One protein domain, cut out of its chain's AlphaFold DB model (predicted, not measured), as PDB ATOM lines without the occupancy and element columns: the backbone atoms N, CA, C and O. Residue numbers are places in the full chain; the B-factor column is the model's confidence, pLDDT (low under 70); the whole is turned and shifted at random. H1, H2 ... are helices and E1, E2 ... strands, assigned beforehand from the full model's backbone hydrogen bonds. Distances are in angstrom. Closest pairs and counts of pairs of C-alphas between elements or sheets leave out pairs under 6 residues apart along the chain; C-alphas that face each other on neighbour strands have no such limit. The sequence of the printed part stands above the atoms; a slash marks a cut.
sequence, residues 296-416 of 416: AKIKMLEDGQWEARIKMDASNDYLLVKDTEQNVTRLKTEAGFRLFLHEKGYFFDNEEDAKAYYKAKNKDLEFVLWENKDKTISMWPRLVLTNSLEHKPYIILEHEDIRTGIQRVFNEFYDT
ATOM      1  N   ALA A 296     181.115 170.146 187.156       82.44
ATOM      2  CA  ALA A 296     180.126 169.230 187.706       82.44
ATOM      3  C   ALA A 296     180.801 168.088 188.480       82.44
ATOM      4  O   ALA A 296     181.415 167.193 187.892       82.44
ATOM      5  N   LYS A 297     180.642 168.067 189.808       85.06
ATOM      6  CA  LYS A 297     181.003 166.896 190.621       85.06
ATOM      7  C   LYS A 297     179.840 165.914 190.632       85.06
ATOM      8  O   LYS A 297     178.789 166.224 191.185       85.06
ATOM      9  N   ILE A 298     180.052 164.734 190.056       87.75
ATOM     10  CA  ILE A 298     179.023 163.701 189.916       87.75
ATOM     11  C   ILE A 298     179.262 162.570 190.921       87.75
ATOM     12  O   ILE A 298     180.404 162.142 191.100       87.75
ATOM     13  N   LYS A 299     178.200 162.072 191.556       90.44
ATOM     14  CA  LYS A 299     178.219 160.862 192.391       90.44
ATOM     15  C   LYS A 299     176.917 160.074 192.233       90.44
ATOM     16  O   LYS A 299     175.858 160.672 192.065       90.44
ATOM     17  N   MET A 300     176.997 158.753 192.340       90.56
ATOM     18  CA  MET A 300     175.818 157.904 192.505       90.56
ATOM     19  C   MET A 300     175.390 157.931 193.980       90.56
ATOM     20  O   MET A 300     176.236 157.904 194.876       90.56
ATOM     21  N   LEU A 301     174.092 158.055 194.219       90.19
ATOM     22  CA  LEU A 301     173.462 157.993 195.532       90.19
ATOM     23  C   LEU A 301     173.127 156.537 195.890       90.19
ATOM     24  O   LEU A 301     173.098 155.660 195.029       90.19
ATOM     25  N   GLU A 302     172.869 156.283 197.173       88.25
ATOM     26  CA  GLU A 302     172.557 154.939 197.689       88.25
ATOM     27  C   GLU A 302     171.261 154.352 197.100       88.25
ATOM     28  O   GLU A 302     171.120 153.137 197.012       88.25
ATOM     29  N   ASP A 303     170.343 155.206 196.643       87.75
ATOM     30  CA  ASP A 303     169.086 154.830 195.984       87.75
ATOM     31  C   ASP A 303     169.236 154.560 194.471       87.75
ATOM     32  O   ASP A 303     168.246 154.321 193.779       87.75
ATOM     33  N   GLY A 304     170.465 154.605 193.942       83.31
ATOM     34  CA  GLY A 304     170.773 154.407 192.524       83.31
ATOM     35  C   GLY A 304     170.540 155.635 191.637       83.31
ATOM     36  O   GLY A 304     170.823 155.574 190.438       83.31
ATOM     37  N   GLN A 305     170.063 156.759 192.184       88.00
ATOM     38  CA  GLN A 305     170.007 158.027 191.453       88.00
ATOM     39  C   GLN A 305     171.396 158.654 191.340       88.00
ATOM     40  O   GLN A 305     172.291 158.385 192.139       88.00
ATOM     41  N   TRP A 306     171.586 159.539 190.365       90.56
ATOM     42  CA  TRP A 306     172.839 160.263 190.213       90.56
ATOM     43  C   TRP A 306     172.673 161.732 190.592       90.56
ATOM     44  O   TRP A 306     171.730 162.397 190.178       90.56
ATOM     45  N   GLU A 307     173.613 162.251 191.379       91.00
ATOM     46  CA  GLU A 307     173.690 163.655 191.780       91.00
ATOM     47  C   GLU A 307     174.861 164.330 191.061       91.00
ATOM     48  O   GLU A 307     175.987 163.831 191.102       91.00
ATOM     49  N   ALA A 308     174.615 165.494 190.465       89.62
ATOM     50  CA  ALA A 308     175.630 166.429 190.005       89.62
ATOM     51  C   ALA A 308     175.581 167.720 190.834       89.62
ATOM     52  O   ALA A 308     174.513 168.283 191.072       89.62
ATOM     53  N   ARG A 309     176.752 168.204 191.256       89.56
ATOM     54  CA  ARG A 309     176.937 169.525 191.872       89.56
ATOM     55  C   ARG A 309     177.636 170.431 190.879       89.56
ATOM     56  O   ARG A 309     178.799 170.178 190.572       89.56
ATOM     57  N   ILE A 310     176.929 171.433 190.377       88.38
ATOM     58  CA  ILE A 310     177.375 172.279 189.271       88.38
ATOM     59  C   ILE A 310     177.708 173.668 189.803       88.38
ATOM     60  O   ILE A 310     176.841 174.313 190.387       88.38
ATOM     61  N   LYS A 311     178.937 174.144 189.597       87.25
ATOM     62  CA  LYS A 311     179.290 175.533 189.918       87.25
ATOM     63  C   LYS A 311     178.689 176.461 188.864       87.25
ATOM     64  O   LYS A 311     178.942 176.264 187.678       87.25
ATOM     65  N   MET A 312     177.869 177.423 189.273       83.69
ATOM     66  CA  MET A 312     177.128 178.293 188.346       83.69
ATOM     67  C   MET A 312     177.581 179.748 188.396       83.69
ATOM     68  O   MET A 312     177.333 180.482 187.451       83.69
ATOM     69  N   ASP A 313     178.257 180.167 189.455       78.25
ATOM     70  CA  ASP A 313     178.648 181.555 189.666       78.25
ATOM     71  C   ASP A 313     180.094 181.660 190.183       78.25
ATOM     72  O   ASP A 313     180.825 180.668 190.287       78.25
ATOM     73  N   ALA A 314     180.524 182.891 190.469       70.44
ATOM     74  CA  ALA A 314     181.800 183.158 191.130       70.44
ATOM     75  C   ALA A 314     181.799 182.729 192.608       70.44
ATOM     76  O   ALA A 314     182.865 182.531 193.198       70.44
ATOM     77  N   SER A 315     180.617 182.558 193.205       70.31
ATOM     78  CA  SER A 315     180.478 182.127 194.586       70.31
ATOM     79  C   SER A 315     180.900 180.653 194.732       70.31
ATOM     80  O   SER A 315     181.182 179.941 193.761       70.31
ATOM     81  N   ASN A 316     181.060 180.178 195.968       68.31
ATOM     82  CA  ASN A 316     181.352 178.759 196.217       68.31
ATOM     83  C   ASN A 316     180.077 177.910 196.297       68.31
ATOM     84  O   ASN A 316     180.130 176.771 196.774       68.31
ATOM     85  N   ASP A 317     178.957 178.442 195.809       79.31
ATOM     86  CA  ASP A 317     177.697 177.730 195.761       79.31
ATOM     87  C   ASP A 317     177.626 176.799 194.550       79.31
ATOM     88  O   ASP A 317     178.233 176.989 193.492       79.31
ATOM     89  N   TYR A 318     176.870 175.721 194.736       83.88
ATOM     90  CA  TYR A 318     176.667 174.703 193.722       83.88
ATOM     91  C   TYR A 318     175.179 174.478 193.515       83.88
ATOM     92  O   TYR A 318     174.429 174.233 194.461       83.88
ATOM     93  N   LEU A 319     174.772 174.453 192.253       85.69
ATOM     94  CA  LEU A 319     173.458 173.985 191.861       85.69
ATOM     95  C   LEU A 319     173.433 172.455 191.907       85.69
ATOM     96  O   LEU A 319     174.238 171.778 191.261       85.69
ATOM     97  N   LEU A 320     172.500 171.908 192.681       88.44
ATOM     98  CA  LEU A 320     172.289 170.468 192.790       88.44
ATOM     99  C   LEU A 320     171.318 169.991 191.710       88.44
ATOM    100  O   LEU A 320     170.209 170.506 191.575       88.44
ATOM    101  N   VAL A 321     171.728 168.962 190.976       87.44
ATOM    102  CA  VAL A 321     170.909 168.274 189.978       87.44
ATOM    103  C   VAL A 321     170.876 166.797 190.332       87.44
ATOM    104  O   VAL A 321     171.926 166.191 190.527       87.44
ATOM    105  N   LYS A 322     169.679 166.218 190.421       89.38
ATOM    106  CA  LYS A 322     169.486 164.778 190.608       89.38
ATOM    107  C   LYS A 322     168.749 164.225 189.401       89.38
ATOM    108  O   LYS A 322     167.661 164.707 189.095       89.38
ATOM    109  N   ASP A 323     169.362 163.277 188.703       86.88
ATOM    110  CA  ASP A 323     168.842 162.729 187.450       86.88
ATOM    111  C   ASP A 323     169.449 161.337 187.162       86.88
ATOM    112  O   ASP A 323     170.173 160.763 187.977       86.88
ATOM    113  N   THR A 324     169.144 160.779 185.996       85.56
ATOM    114  CA  THR A 324     169.774 159.589 185.428       85.56
ATOM    115  C   THR A 324     171.264 159.810 185.167       85.56
ATOM    116  O   THR A 324     171.698 160.925 184.861       85.56
ATOM    117  N   GLU A 325     172.045 158.724 185.199       84.25
ATOM    118  CA  GLU A 325     173.477 158.724 184.861       84.25
ATOM    119  C   GLU A 325     173.757 159.439 183.538       84.25
ATOM    120  O   GLU A 325     174.686 160.241 183.430       84.25
ATOM    121  N   GLN A 326     172.930 159.168 182.527       81.94
ATOM    122  CA  GLN A 326     173.079 159.744 181.200       81.94
ATOM    123  C   GLN A 326     172.944 161.268 181.246       81.94
ATOM    124  O   GLN A 326     173.792 161.968 180.693       81.94
ATOM    125  N   ASN A 327     171.922 161.794 181.924       80.94
ATOM    126  CA  ASN A 327     171.685 163.234 181.997       80.94
ATOM    127  C   ASN A 327     172.775 163.950 182.794       80.94
ATOM    128  O   ASN A 327     173.318 164.945 182.309       80.94
ATOM    129  N   VAL A 328     173.186 163.415 183.950       86.31
ATOM    130  CA  VAL A 328     174.286 164.031 184.707       86.31
ATOM    131  C   VAL A 328     175.616 163.939 183.960       86.31
ATOM    132  O   VAL A 328     176.395 164.889 183.974       86.31
ATOM    133  N   THR A 329     175.884 162.840 183.250       81.75
ATOM    134  CA  THR A 329     177.143 162.659 182.512       81.75
ATOM    135  C   THR A 329     177.228 163.601 181.318       81.75
ATOM    136  O   THR A 329     178.310 164.110 181.021       81.75
ATOM    137  N   ARG A 330     176.098 163.919 180.671       84.25
ATOM    138  CA  ARG A 330     176.049 164.902 179.575       84.25
ATOM    139  C   ARG A 330     176.516 166.290 180.011       84.25
ATOM    140  O   ARG A 330     177.119 166.979 179.192       84.25
ATOM    141  N   LEU A 331     176.341 166.668 181.280       86.06
ATOM    142  CA  LEU A 331     176.820 167.949 181.821       86.06
ATOM    143  C   LEU A 331     178.342 168.123 181.718       86.06
ATOM    144  O   LEU A 331     178.819 169.255 181.708       86.06
ATOM    145  N   LYS A 332     179.108 167.026 181.605       82.06
ATOM    146  CA  LYS A 332     180.562 167.069 181.373       82.06
ATOM    147  C   LYS A 332     180.935 167.550 179.975       82.06
ATOM    148  O   LYS A 332     182.036 168.045 179.798       82.06
ATOM    149  N   THR A 333     180.020 167.494 179.012       81.44
ATOM    150  CA  THR A 333     180.244 167.989 177.644       81.44
ATOM    151  C   THR A 333     179.693 169.400 177.475       81.44
ATOM    152  O   THR A 333     178.630 169.709 178.017       81.44
ATOM    153  N   GLU A 334     180.371 170.241 176.698       83.31
ATOM    154  CA  GLU A 334     179.903 171.600 176.383       83.31
ATOM    155  C   GLU A 334     178.447 171.612 175.877       83.31
ATOM    156  O   GLU A 334     177.609 172.361 176.376       83.31
ATOM    157  N   ALA A 335     178.110 170.729 174.930       84.06
ATOM    158  CA  ALA A 335     176.764 170.642 174.364       84.06
ATOM    159  C   ALA A 335     175.701 170.270 175.412       84.06
ATOM    160  O   ALA A 335     174.608 170.837 175.417       84.06
ATOM    161  N   GLY A 336     176.011 169.329 176.310       86.44
ATOM    162  CA  GLY A 336     175.101 168.964 177.393       86.44
ATOM    163  C   GLY A 336     174.961 170.070 178.438       86.44
ATOM    164  O   GLY A 336     173.856 170.310 178.916       86.44
ATOM    165  N   PHE A 337     176.039 170.799 178.735       89.38
ATOM    166  CA  PHE A 337     175.981 171.954 179.627       89.38
ATOM    167  C   PHE A 337     175.171 173.113 179.026       89.38
ATOM    168  O   PHE A 337     174.335 173.689 179.713       89.38
ATOM    169  N   ARG A 338     175.322 173.409 177.727       89.62
ATOM    170  CA  ARG A 338     174.495 174.405 177.019       89.62
ATOM    171  C   ARG A 338     173.008 174.069 177.068       89.62
ATOM    172  O   ARG A 338     172.195 174.944 177.354       89.62
ATOM    173  N   LEU A 339     172.657 172.809 176.802       88.19
ATOM    174  CA  LEU A 339     171.271 172.348 176.882       88.19
ATOM    175  C   LEU A 339     170.716 172.538 178.297       88.19
ATOM    176  O   LEU A 339     169.626 173.074 178.464       88.19
ATOM    177  N   PHE A 340     171.503 172.176 179.308       90.56
ATOM    178  CA  PHE A 340     171.143 172.398 180.701       90.56
ATOM    179  C   PHE A 340     170.908 173.882 181.020       90.56
ATOM    180  O   PHE A 340     169.897 174.221 181.632       90.56
ATOM    181  N   LEU A 341     171.793 174.783 180.576       91.62
ATOM    182  CA  LEU A 341     171.609 176.228 180.757       91.62
ATOM    183  C   LEU A 341     170.311 176.715 180.109       91.62
ATOM    184  O   LEU A 341     169.590 177.507 180.709       91.62
ATOM    185  N   HIS A 342     169.988 176.218 178.918       91.06
ATOM    186  CA  HIS A 342     168.743 176.550 178.234       91.06
ATOM    187  C   HIS A 342     167.516 176.067 179.028       91.06
ATOM    188  O   HIS A 342     166.608 176.844 179.313       91.06
ATOM    189  N   GLU A 343     167.509 174.810 179.477       88.06
ATOM    190  CA  GLU A 343     166.426 174.232 180.291       88.06
ATOM    191  C   GLU A 343     166.239 174.941 181.640       88.06
ATOM    192  O   GLU A 343     165.120 175.049 182.143       88.06
ATOM    193  N   LYS A 344     167.328 175.444 182.229       86.81
ATOM    194  CA  LYS A 344     167.301 176.217 183.477       86.81
ATOM    195  C   LYS A 344     167.007 177.705 183.277       86.81
ATOM    196  O   LYS A 344     166.922 178.419 184.271       86.81
ATOM    197  N   GLY A 345     166.816 178.166 182.041       89.94
ATOM    198  CA  GLY A 345     166.496 179.564 181.738       89.94
ATOM    199  C   GLY A 345     167.684 180.523 181.870       89.94
ATOM    200  O   GLY A 345     167.482 181.705 182.121       89.94
ATOM    201  N   TYR A 346     168.911 180.022 181.720       90.94
ATOM    202  CA  TYR A 346     170.138 180.824 181.660       90.94
ATOM    203  C   TYR A 346     170.573 181.132 180.222       90.94
ATOM    204  O   TYR A 346     171.351 182.060 180.021       90.94
ATOM    205  N   PHE A 347     170.105 180.368 179.228       93.38
ATOM    206  CA  PHE A 347     170.514 180.510 177.829       93.38
ATOM    207  C   PHE A 347     169.310 180.620 176.890       93.38
ATOM    208  O   PHE A 347     168.377 179.828 176.996       93.38
ATOM    209  N   PHE A 348     169.345 181.595 175.979       93.50
ATOM    210  CA  PHE A 348     168.229 181.961 175.104       93.50
ATOM    211  C   PHE A 348     168.650 182.063 173.633       93.50
ATOM    212  O   PHE A 348     169.805 182.342 173.310       93.50
ATOM    213  N   ASP A 349     167.683 181.919 172.729       91.56
ATOM    214  CA  ASP A 349     167.921 182.005 171.283       91.56
ATOM    215  C   ASP A 349     168.228 183.432 170.797       91.56
ATOM    216  O   ASP A 349     168.739 183.617 169.692       91.56
ATOM    217  N   ASN A 350     167.855 184.459 171.570       93.19
ATOM    218  CA  ASN A 350     168.079 185.858 171.216       93.19
ATOM    219  C   ASN A 350     168.051 186.799 172.436       93.19
ATOM    220  O   ASN A 350     167.595 186.455 173.527       93.19
ATOM    221  N   GLU A 351     168.533 188.023 172.211       91.56
ATOM    222  CA  GLU A 351     168.654 189.073 173.228       91.56
ATOM    223  C   GLU A 351     167.299 189.548 173.776       91.56
ATOM    224  O   GLU A 351     167.192 189.888 174.954       91.56
ATOM    225  N   GLU A 352     166.267 189.607 172.931       90.69
ATOM    226  CA  GLU A 352     164.940 190.098 173.321       90.69
ATOM    227  C   GLU A 352     164.297 189.155 174.344       90.69
ATOM    228  O   GLU A 352     163.803 189.620 175.374       90.69
ATOM    229  N   ASP A 353     164.401 187.846 174.113       91.06
ATOM    230  CA  ASP A 353     163.908 186.813 175.021       91.06
ATOM    231  C   ASP A 353     164.697 186.794 176.334       91.06
ATOM    232  O   ASP A 353     164.094 186.785 177.410       91.06
ATOM    233  N   ALA A 354     166.031 186.890 176.270       89.25
ATOM    234  CA  ALA A 354     166.874 186.981 177.463       89.25
ATOM    235  C   ALA A 354     166.508 188.204 178.326       89.25
ATOM    236  O   ALA A 354     166.327 188.097 179.543       89.25
ATOM    237  N   LYS A 355     166.319 189.373 177.692       86.25
ATOM    238  CA  LYS A 355     165.867 190.613 178.345       86.25
ATOM    239  C   LYS A 355     164.488 190.467 178.972       86.25
ATOM    240  O   LYS A 355     164.280 190.909 180.105       86.25
ATOM    241  N   ALA A 356     163.533 189.925 178.222       86.81
ATOM    242  CA  ALA A 356     162.155 189.782 178.666       86.81
ATOM    243  C   ALA A 356     162.064 188.824 179.859       86.81
ATOM    244  O   ALA A 356     161.431 189.160 180.863       86.81
ATOM    245  N   TYR A 357     162.757 187.685 179.784       85.44
ATOM    246  CA  TYR A 357     162.815 186.709 180.867       85.44
ATOM    247  C   TYR A 357     163.409 187.321 182.135       85.44
ATOM    248  O   TYR A 357     162.798 187.242 183.203       85.44
ATOM    249  N   TYR A 358     164.549 188.009 182.016       77.19
ATOM    250  CA  TYR A 358     165.201 188.659 183.151       77.19
ATOM    251  C   TYR A 358     164.301 189.705 183.828       77.19
ATOM    252  O   TYR A 358     164.173 189.720 185.055       77.19
ATOM    253  N   LYS A 359     163.620 190.548 183.037       80.19
ATOM    254  CA  LYS A 359     162.674 191.554 183.553       80.19
ATOM    255  C   LYS A 359     161.476 190.929 184.270       80.19
ATOM    256  O   LYS A 359     161.003 191.496 185.248       80.19
ATOM    257  N   ALA A 360     160.979 189.790 183.787       80.94
ATOM    258  CA  ALA A 360     159.798 189.132 184.339       80.94
ATOM    259  C   ALA A 360     160.087 188.318 185.612       80.94
ATOM    260  O   ALA A 360     159.228 188.225 186.486       80.94
ATOM    261  N   LYS A 361     161.273 187.707 185.717       69.62
ATOM    262  CA  LYS A 361     161.601 186.729 186.770       69.62
ATOM    263  C   LYS A 361     162.345 187.291 187.983       69.62
ATOM    264  O   LYS A 361     162.578 186.525 188.903       69.62
ATOM    265  N   ASN A 362     162.637 188.594 188.021       54.97
ATOM    266  CA  ASN A 362     163.273 189.285 189.153       54.97
ATOM    267  C   ASN A 362     164.622 188.663 189.594       54.97
ATOM    268  O   ASN A 362     164.664 187.791 190.444       54.97
ATOM    269  N   LYS A 363     165.735 189.182 189.054       59.81
ATOM    270  CA  LYS A 363     167.095 189.279 189.649       59.81
ATOM    271  C   LYS A 363     167.793 188.051 190.274       59.81
ATOM    272  O   LYS A 363     168.907 188.251 190.751       59.81
ATOM    273  N   ASP A 364     167.239 186.843 190.269       72.00
ATOM    274  CA  ASP A 364     167.870 185.686 190.939       72.00
ATOM    275  C   ASP A 364     168.918 184.964 190.081       72.00
ATOM    276  O   ASP A 364     169.683 184.149 190.589       72.00
ATOM    277  N   LEU A 365     168.983 185.265 188.782       78.44
ATOM    278  CA  LEU A 365     170.025 184.728 187.911       78.44
ATOM    279  C   LEU A 365     171.293 185.579 188.018       78.44
ATOM    280  O   LEU A 365     171.257 186.794 187.798       78.44
ATOM    281  N   GLU A 366     172.417 184.918 188.285       83.06
ATOM    282  CA  GLU A 366     173.751 185.534 188.316       83.06
ATOM    283  C   GLU A 366     174.233 185.990 186.935       83.06
ATOM    284  O   GLU A 366     175.083 186.871 186.821       83.06
ATOM    285  N   PHE A 367     173.673 185.428 185.866       88.94
ATOM    286  CA  PHE A 367     173.939 185.844 184.497       88.94
ATOM    287  C   PHE A 367     172.831 185.359 183.557       88.94
ATOM    288  O   PHE A 367     172.069 184.449 183.883       88.94
ATOM    289  N   VAL A 368     172.765 185.953 182.368       90.94
ATOM    290  CA  VAL A 368     171.970 185.454 181.238       90.94
ATOM    291  C   VAL A 368     172.817 185.439 179.974       90.94
ATOM    292  O   VAL A 368     173.664 186.311 179.770       90.94
ATOM    293  N   LEU A 369     172.584 184.445 179.128       93.62
ATOM    294  CA  LEU A 369     173.293 184.223 177.874       93.62
ATOM    295  C   LEU A 369     172.316 184.210 176.706       93.62
ATOM    296  O   LEU A 369     171.191 183.729 176.842       93.62
ATOM    297  N   TRP A 370     172.766 184.625 175.530       94.00
ATOM    298  CA  TRP A 370     172.020 184.388 174.298       94.00
ATOM    299  C   TRP A 370     172.927 184.196 173.093       94.00
ATOM    300  O   TRP A 370     174.058 184.682 173.056       94.00
ATOM    301  N   GLU A 371     172.422 183.479 172.094       92.19
ATOM    302  CA  GLU A 371     173.109 183.306 170.818       92.19
ATOM    303  C   GLU A 371     172.858 184.512 169.898       92.19
ATOM    304  O   GLU A 371     171.726 184.948 169.671       92.19
ATOM    305  N   ASN A 372     173.929 185.078 169.347       88.62
ATOM    306  CA  ASN A 372     173.853 186.158 168.371       88.62
ATOM    307  C   ASN A 372     173.652 185.601 166.951       88.62
ATOM    308  O   ASN A 372     173.914 184.436 166.643       88.62
ATOM    309  N   LYS A 373     173.236 186.467 166.017       87.44
ATOM    310  CA  LYS A 373     173.032 186.085 164.602       87.44
ATOM    311  C   LYS A 373     174.304 185.570 163.921       87.44
ATOM    312  O   LYS A 373     174.203 184.836 162.941       87.44
ATOM    313  N   ASP A 374     175.466 185.989 164.407       81.62
ATOM    314  CA  ASP A 374     176.789 185.603 163.920       81.62
ATOM    315  C   ASP A 374     177.374 184.383 164.649       81.62
ATOM    316  O   ASP A 374     178.550 184.100 164.464       81.62
ATOM    317  N   LYS A 375     176.564 183.658 165.440       79.75
ATOM    318  CA  LYS A 375     176.957 182.457 166.201       79.75
ATOM    319  C   LYS A 375     177.873 182.698 167.398       79.75
ATOM    320  O   LYS A 375     178.179 181.751 168.120       79.75
ATOM    321  N   THR A 376     178.237 183.945 167.682       83.56
ATOM    322  CA  THR A 376     178.839 184.285 168.974       83.56
ATOM    323  C   THR A 376     177.797 184.210 170.088       83.56
ATOM    324  O   THR A 376     176.591 184.268 169.833       83.56
ATOM    325  N   ILE A 377     178.248 184.078 171.333       90.19
ATOM    326  CA  ILE A 377     177.363 184.090 172.498       90.19
ATOM    327  C   ILE A 377     177.602 185.381 173.250       90.19
ATOM    328  O   ILE A 377     178.734 185.728 173.565       90.19
ATOM    329  N   SER A 378     176.526 186.083 173.554       92.31
ATOM    330  CA  SER A 378     176.574 187.243 174.424       92.31
ATOM    331  C   SER A 378     176.202 186.845 175.842       92.31
ATOM    332  O   SER A 378     175.328 186.001 176.043       92.31
ATOM    333  N   MET A 379     176.836 187.483 176.819       91.56
ATOM    334  CA  MET A 379     176.546 187.313 178.232       91.56
ATOM    335  C   MET A 379     176.290 188.654 178.903       91.56
ATOM    336  O   MET A 379     176.994 189.641 178.667       91.56
ATOM    337  N   TRP A 380     175.336 188.645 179.827       88.06
ATOM    338  CA  TRP A 380     175.199 189.682 180.832       88.06
ATOM    339  C   TRP A 380     175.294 189.108 182.241       88.06
ATOM    340  O   TRP A 380     174.411 188.343 182.629       88.06
ATOM    341  N   PRO A 381     176.316 189.495 183.023       83.88
ATOM    342  CA  PRO A 381     176.369 189.180 184.441       83.88
ATOM    343  C   PRO A 381     175.431 190.092 185.246       83.88
ATOM    344  O   PRO A 381     175.137 191.231 184.871       83.88
ATOM    345  N   ARG A 382     174.971 189.604 186.395       77.06
ATOM    346  CA  ARG A 382     174.008 190.269 187.284       77.06
ATOM    347  C   ARG A 382     174.449 191.662 187.735       77.06
ATOM    348  O   ARG A 382     173.621 192.575 187.778       77.06
ATOM    349  N   LEU A 383     175.737 191.846 188.031       63.25
ATOM    350  CA  LEU A 383     176.310 193.140 188.437       63.25
ATOM    351  C   LEU A 383     176.117 194.234 187.373       63.25
ATOM    352  O   LEU A 383     175.872 195.392 187.698       63.25
ATOM    353  N   VAL A 384     176.141 193.860 186.095       58.91
ATOM    354  CA  VAL A 384     175.913 194.776 184.969       58.91
ATOM    355  C   VAL A 384     174.428 195.100 184.805       58.91
ATOM    356  O   VAL A 384     174.048 196.237 184.529       58.91
ATOM    357  N   LEU A 385     173.570 194.109 185.035       55.50
ATOM    358  CA  LEU A 385     172.119 194.210 184.865       55.50
ATOM    359  C   LEU A 385     171.424 195.057 185.943       55.50
ATOM    360  O   LEU A 385     170.277 195.465 185.756       55.50
ATOM    361  N   THR A 386     172.098 195.321 187.065       57.78
ATOM    362  CA  THR A 386     171.545 196.068 188.204       57.78
ATOM    363  C   THR A 386     171.868 197.566 188.192       57.78
ATOM    364  O   THR A 386     171.092 198.319 188.778       57.78
ATOM    365  N   ASN A 387     172.921 198.010 187.486       53.75
ATOM    366  CA  ASN A 387     173.400 199.404 187.526       53.75
ATOM    367  C   ASN A 387     173.003 200.281 186.322       53.75
ATOM    368  O   ASN A 387     172.855 201.484 186.494       53.75
ATOM    369  N   SER A 388     172.772 199.721 185.132       51.84
ATOM    370  CA  SER A 388     171.924 200.269 184.052       51.84
ATOM    371  C   SER A 388     172.023 199.324 182.849       51.84
ATOM    372  O   SER A 388     173.075 198.748 182.588       51.84
ATOM    373  N   LEU A 389     170.952 199.172 182.067       53.94
ATOM    374  CA  LEU A 389     170.950 198.345 180.847       53.94
ATOM    375  C   LEU A 389     171.785 198.945 179.685       53.94
ATOM    376  O   LEU A 389     171.669 198.476 178.555       53.94
ATOM    377  N   GLU A 390     172.595 199.980 179.929       56.12
ATOM    378  CA  GLU A 390     173.431 200.639 178.911       56.12
ATOM    379  C   GLU A 390     174.794 199.962 178.702       56.12
ATOM    380  O   GLU A 390     175.523 200.285 177.762       56.12
ATOM    381  N   HIS A 391     175.149 198.990 179.540       63.66
ATOM    382  CA  HIS A 391     176.390 198.247 179.383       63.66
ATOM    383  C   HIS A 391     176.325 197.256 178.215       63.66
ATOM    384  O   HIS A 391     175.380 196.473 178.059       63.66
ATOM    385  N   LYS A 392     177.384 197.262 177.401       75.44
ATOM    386  CA  LYS A 392     177.534 196.321 176.290       75.44
ATOM    387  C   LYS A 392     177.633 194.883 176.820       75.44
ATOM    388  O   LYS A 392     178.291 194.666 177.836       75.44
ATOM    389  N   PRO A 393     176.996 193.911 176.147       83.75
ATOM    390  CA  PRO A 393     177.168 192.507 176.483       83.75
ATOM    391  C   PRO A 393     178.606 192.051 176.267       83.75
ATOM    392  O   PRO A 393     179.307 192.547 175.383       83.75
ATOM    393  N   TYR A 394     179.008 191.066 177.060       86.94
ATOM    394  CA  TYR A 394     180.290 190.395 176.913       86.94
ATOM    395  C   TYR A 394     180.172 189.339 175.834       86.94
ATOM    396  O   TYR A 394     179.199 188.591 175.811       86.94
ATOM    397  N   ILE A 395     181.160 189.278 174.947       86.75
ATOM    398  CA  ILE A 395     181.159 188.322 173.845       86.75
ATOM    399  C   ILE A 395     182.018 187.123 174.245       86.75
ATOM    400  O   ILE A 395     183.219 187.246 174.478       86.75
ATOM    401  N   ILE A 396     181.384 185.959 174.305       84.44
ATOM    402  CA  ILE A 396     182.029 184.651 174.308       84.44
ATOM    403  C   ILE A 396     182.156 184.224 172.844       84.44
ATOM    404  O   ILE A 396     181.180 184.226 172.082       84.44
ATOM    405  N   LEU A 397     183.384 183.916 172.428       74.25
ATOM    406  CA  LEU A 397     183.686 183.628 171.029       74.25
ATOM    407  C   LEU A 397     183.069 182.284 170.612       74.25
ATOM    408  O   LEU A 397     182.964 181.368 171.417       74.25
ATOM    409  N   GLU A 398     182.695 182.139 169.335       70.25
ATOM    410  CA  GLU A 398     182.033 180.923 168.814       70.25
ATOM    411  C   GLU A 398     182.841 179.632 169.065       70.25
ATOM    412  O   GLU A 398     182.271 178.552 169.195       70.25
ATOM    413  N   HIS A 399     184.169 179.742 169.135       68.00
ATOM    414  CA  HIS A 399     185.092 178.622 169.334       68.00
ATOM    415  C   HIS A 399     185.499 178.400 170.800       68.00
ATOM    416  O   HIS A 399     186.294 177.507 171.081       68.00
ATOM    417  N   GLU A 400     185.006 179.223 171.722       75.06
ATOM    418  CA  GLU A 400     185.315 179.132 173.146       75.06
ATOM    419  C   GLU A 400     184.301 178.213 173.853       75.06
ATOM    420  O   GLU A 400     183.108 178.270 173.546       75.06
ATOM    421  N   ASP A 401     184.745 177.381 174.817       84.12
ATOM    422  CA  ASP A 401     183.779 176.693 175.699       84.12
ATOM    423  C   ASP A 401     182.927 177.758 176.370       84.12
ATOM    424  O   ASP A 401     183.460 178.715 176.945       84.12
ATOM    425  N   ILE A 402     181.615 177.558 176.388       86.94
ATOM    426  CA  ILE A 402     180.732 178.487 177.081       86.94
ATOM    427  C   ILE A 402     181.111 178.619 178.562       86.94
ATOM    428  O   ILE A 402     181.042 179.707 179.115       86.94
ATOM    429  N   ARG A 403     181.597 177.546 179.191       88.69
ATOM    430  CA  ARG A 403     182.073 177.533 180.576       88.69
ATOM    431  C   ARG A 403     183.264 178.461 180.772       88.69
ATOM    432  O   ARG A 403     183.296 179.201 181.749       88.69
ATOM    433  N   THR A 404     184.239 178.401 179.864       85.38
ATOM    434  CA  THR A 404     185.483 179.182 179.943       85.38
ATOM    435  C   THR A 404     185.188 180.648 179.688       85.38
ATOM    436  O   THR A 404     185.647 181.504 180.441       85.38
ATOM    437  N   GLY A 405     184.325 180.927 178.709       87.19
ATOM    438  CA  GLY A 405     183.839 182.274 178.446       87.19
ATOM    439  C   GLY A 405     183.097 182.865 179.643       87.19
ATOM    440  O   GLY A 405     183.393 183.989 180.045       87.19
ATOM    441  N   ILE A 406     182.186 182.104 180.262       89.81
ATOM    442  CA  ILE A 406     181.477 182.549 181.469       89.81
ATOM    443  C   ILE A 406     182.471 182.802 182.614       89.81
ATOM    444  O   ILE A 406     182.428 183.864 183.231       89.81
ATOM    445  N   GLN A 407     183.394 181.867 182.881       88.44
ATOM    446  CA  GLN A 407     184.407 182.017 183.933       88.44
ATOM    447  C   GLN A 407     185.282 183.251 183.715       88.44
ATOM    448  O   GLN A 407     185.535 183.983 184.669       88.44
ATOM    449  N   ARG A 408     185.722 183.503 182.476       87.31
ATOM    450  CA  ARG A 408     186.498 184.697 182.132       87.31
ATOM    451  C   ARG A 408     185.734 185.959 182.505       87.31
ATOM    452  O   ARG A 408     186.288 186.812 183.188       87.31
ATOM    453  N   VAL A 409     184.469 186.059 182.096       86.25
ATOM    454  CA  VAL A 409     183.667 187.246 182.403       86.25
ATOM    455  C   VAL A 409     183.470 187.396 183.913       86.25
ATOM    456  O   VAL A 409     183.572 188.503 184.423       86.25
ATOM    457  N   PHE A 410     183.255 186.310 184.660       86.50
ATOM    458  CA  PHE A 410     183.192 186.395 186.121       86.50
ATOM    459  C   PHE A 410     184.503 186.881 186.749       86.50
ATOM    460  O   PHE A 410     184.459 187.772 187.589       86.50
ATOM    461  N   ASN A 411     185.658 186.375 186.319       83.50
ATOM    462  CA  ASN A 411     186.946 186.861 186.822       83.50
ATOM    463  C   ASN A 411     187.129 188.360 186.531       83.50
ATOM    464  O   ASN A 411     187.548 189.111 187.400       83.50
ATOM    465  N   GLU A 412     186.729 188.827 185.343       81.00
ATOM    466  CA  GLU A 412     186.798 190.252 184.986       81.00
ATOM    467  C   GLU A 412     185.933 191.163 185.881       81.00
ATOM    468  O   GLU A 412     186.242 192.345 186.003       81.00
ATOM    469  N   PHE A 413     184.867 190.643 186.503       73.69
ATOM    470  CA  PHE A 413     183.949 191.425 187.346       73.69
ATOM    471  C   PHE A 413     184.144 191.271 188.849       73.69
ATOM    472  O   PHE A 413     183.725 192.154 189.595       73.69
ATOM    473  N   TYR A 414     184.667 190.132 189.291       68.69
ATOM    474  CA  TYR A 414     184.692 189.760 190.704       68.69
ATOM    475  C   TYR A 414     186.123 189.677 191.275       68.69
ATOM    476  O   TYR A 414     186.252 189.534 192.487       68.69
ATOM    477  N   ASP A 415     187.176 189.818 190.449       57.44
ATOM    478  CA  ASP A 415     188.577 189.981 190.903       57.44
ATOM    479  C   ASP A 415     189.009 191.464 191.065       57.44
ATOM    480  O   ASP A 415     190.189 191.753 191.276       57.44
ATOM    481  N   THR A 416     188.067 192.413 190.989       44.22
ATOM    482  CA  THR A 416     188.228 193.823 191.416       44.22
ATOM    483  C   THR A 416     187.467 194.078 192.701       44.22
ATOM    484  O   THR A 416     188.012 194.789 193.576       44.22
TER     485      THR A 416
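Overview. This is residues 296 to 416 of the 416 residues of an uncharacterized protein of Parachlamydia acanthamoebae (strain UV7) (UniProt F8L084). What shape does the model have? Two lobes follow each other along the longest axis: the small sheet E1 E2 E3 with H1 over one face, and the small sheet E4 E5 E6 layered between H5 and H3. H2 lies between the lobes. What is it made of? The 121 printed residues hold five named helices and six named strands, in the order E1 E2 E3 H1 H2 H3 E4 E5 H4 E6 H5, class mixed; both sheets, in the orders E1 E2 E3 and E4 E5 E6, are antiparallel. How large is it? It is compact, with a radius of gyration of the C-alphas of 15.0 A, yet elongated, spanning 49 by 29 by 28 A.

Arrangement. How is the first lobe built? E1, residues 296 to 300, E2, 306 to 311, and E3, 318 to 323, form a meander of two hairpins, each strand the antiparallel neighbour of the one before; within hydrogen-bond range are N 297 and O 309, 2.9 A, and N 308 and O 321, 2.8 A. H1, residues 325 to 330, is on this sheet over E2, at a height of 8.1 A, with closest C-alphas Trp 306 and Glu 325, 5.6 A. What does H2 meet? H2, residues 334 to 343, only just touches residues 402 to 403 of H5, residues 402 to 414, with 3 pairs of C-alphas within 8 A, the closest Glu 334 and Ile 402, 7.0 A. How is the second lobe layered? E4, residues 367 to 371, and E5, 377 to 381, form a hairpin, with N 368 and O 380 2.9 A apart; E6, 394 to 396, pairs with E5, with N 379 and O 394 2.8 A apart. In three layers, helices on both faces of a sheet, H5 and H3, residues 351 to 361, lie on opposite faces, at heights of 8.1 A and 8.7 A; H4, residues 382 to 387, only grazes the sheet. Are the helix backbones complete? Every O i to N i+4 pair is within hydrogen-bond range in H1, H2, H3 and H5, but 1 of 2 in H4.

Along the chain. Where does the first element begin? C-alpha 296 of E1 is at (180.126, 169.230, 187.706). Where is the longest helix? H5 runs 18.1 A, from C-alpha 402 at (180.732, 178.487, 177.081) to C-alpha 414 at (184.692, 189.760, 190.704).

Size, cuts and confidence. How far does it reach? The C-alphas farthest apart, Glu 302 and Glu 390, are 49.4 A apart. Is it whole? The printed part has no cut, no link is long, and Thr 416 is the chain's last residue. Where is confidence low? Seventeen residues are under 70, among them 383 to 391.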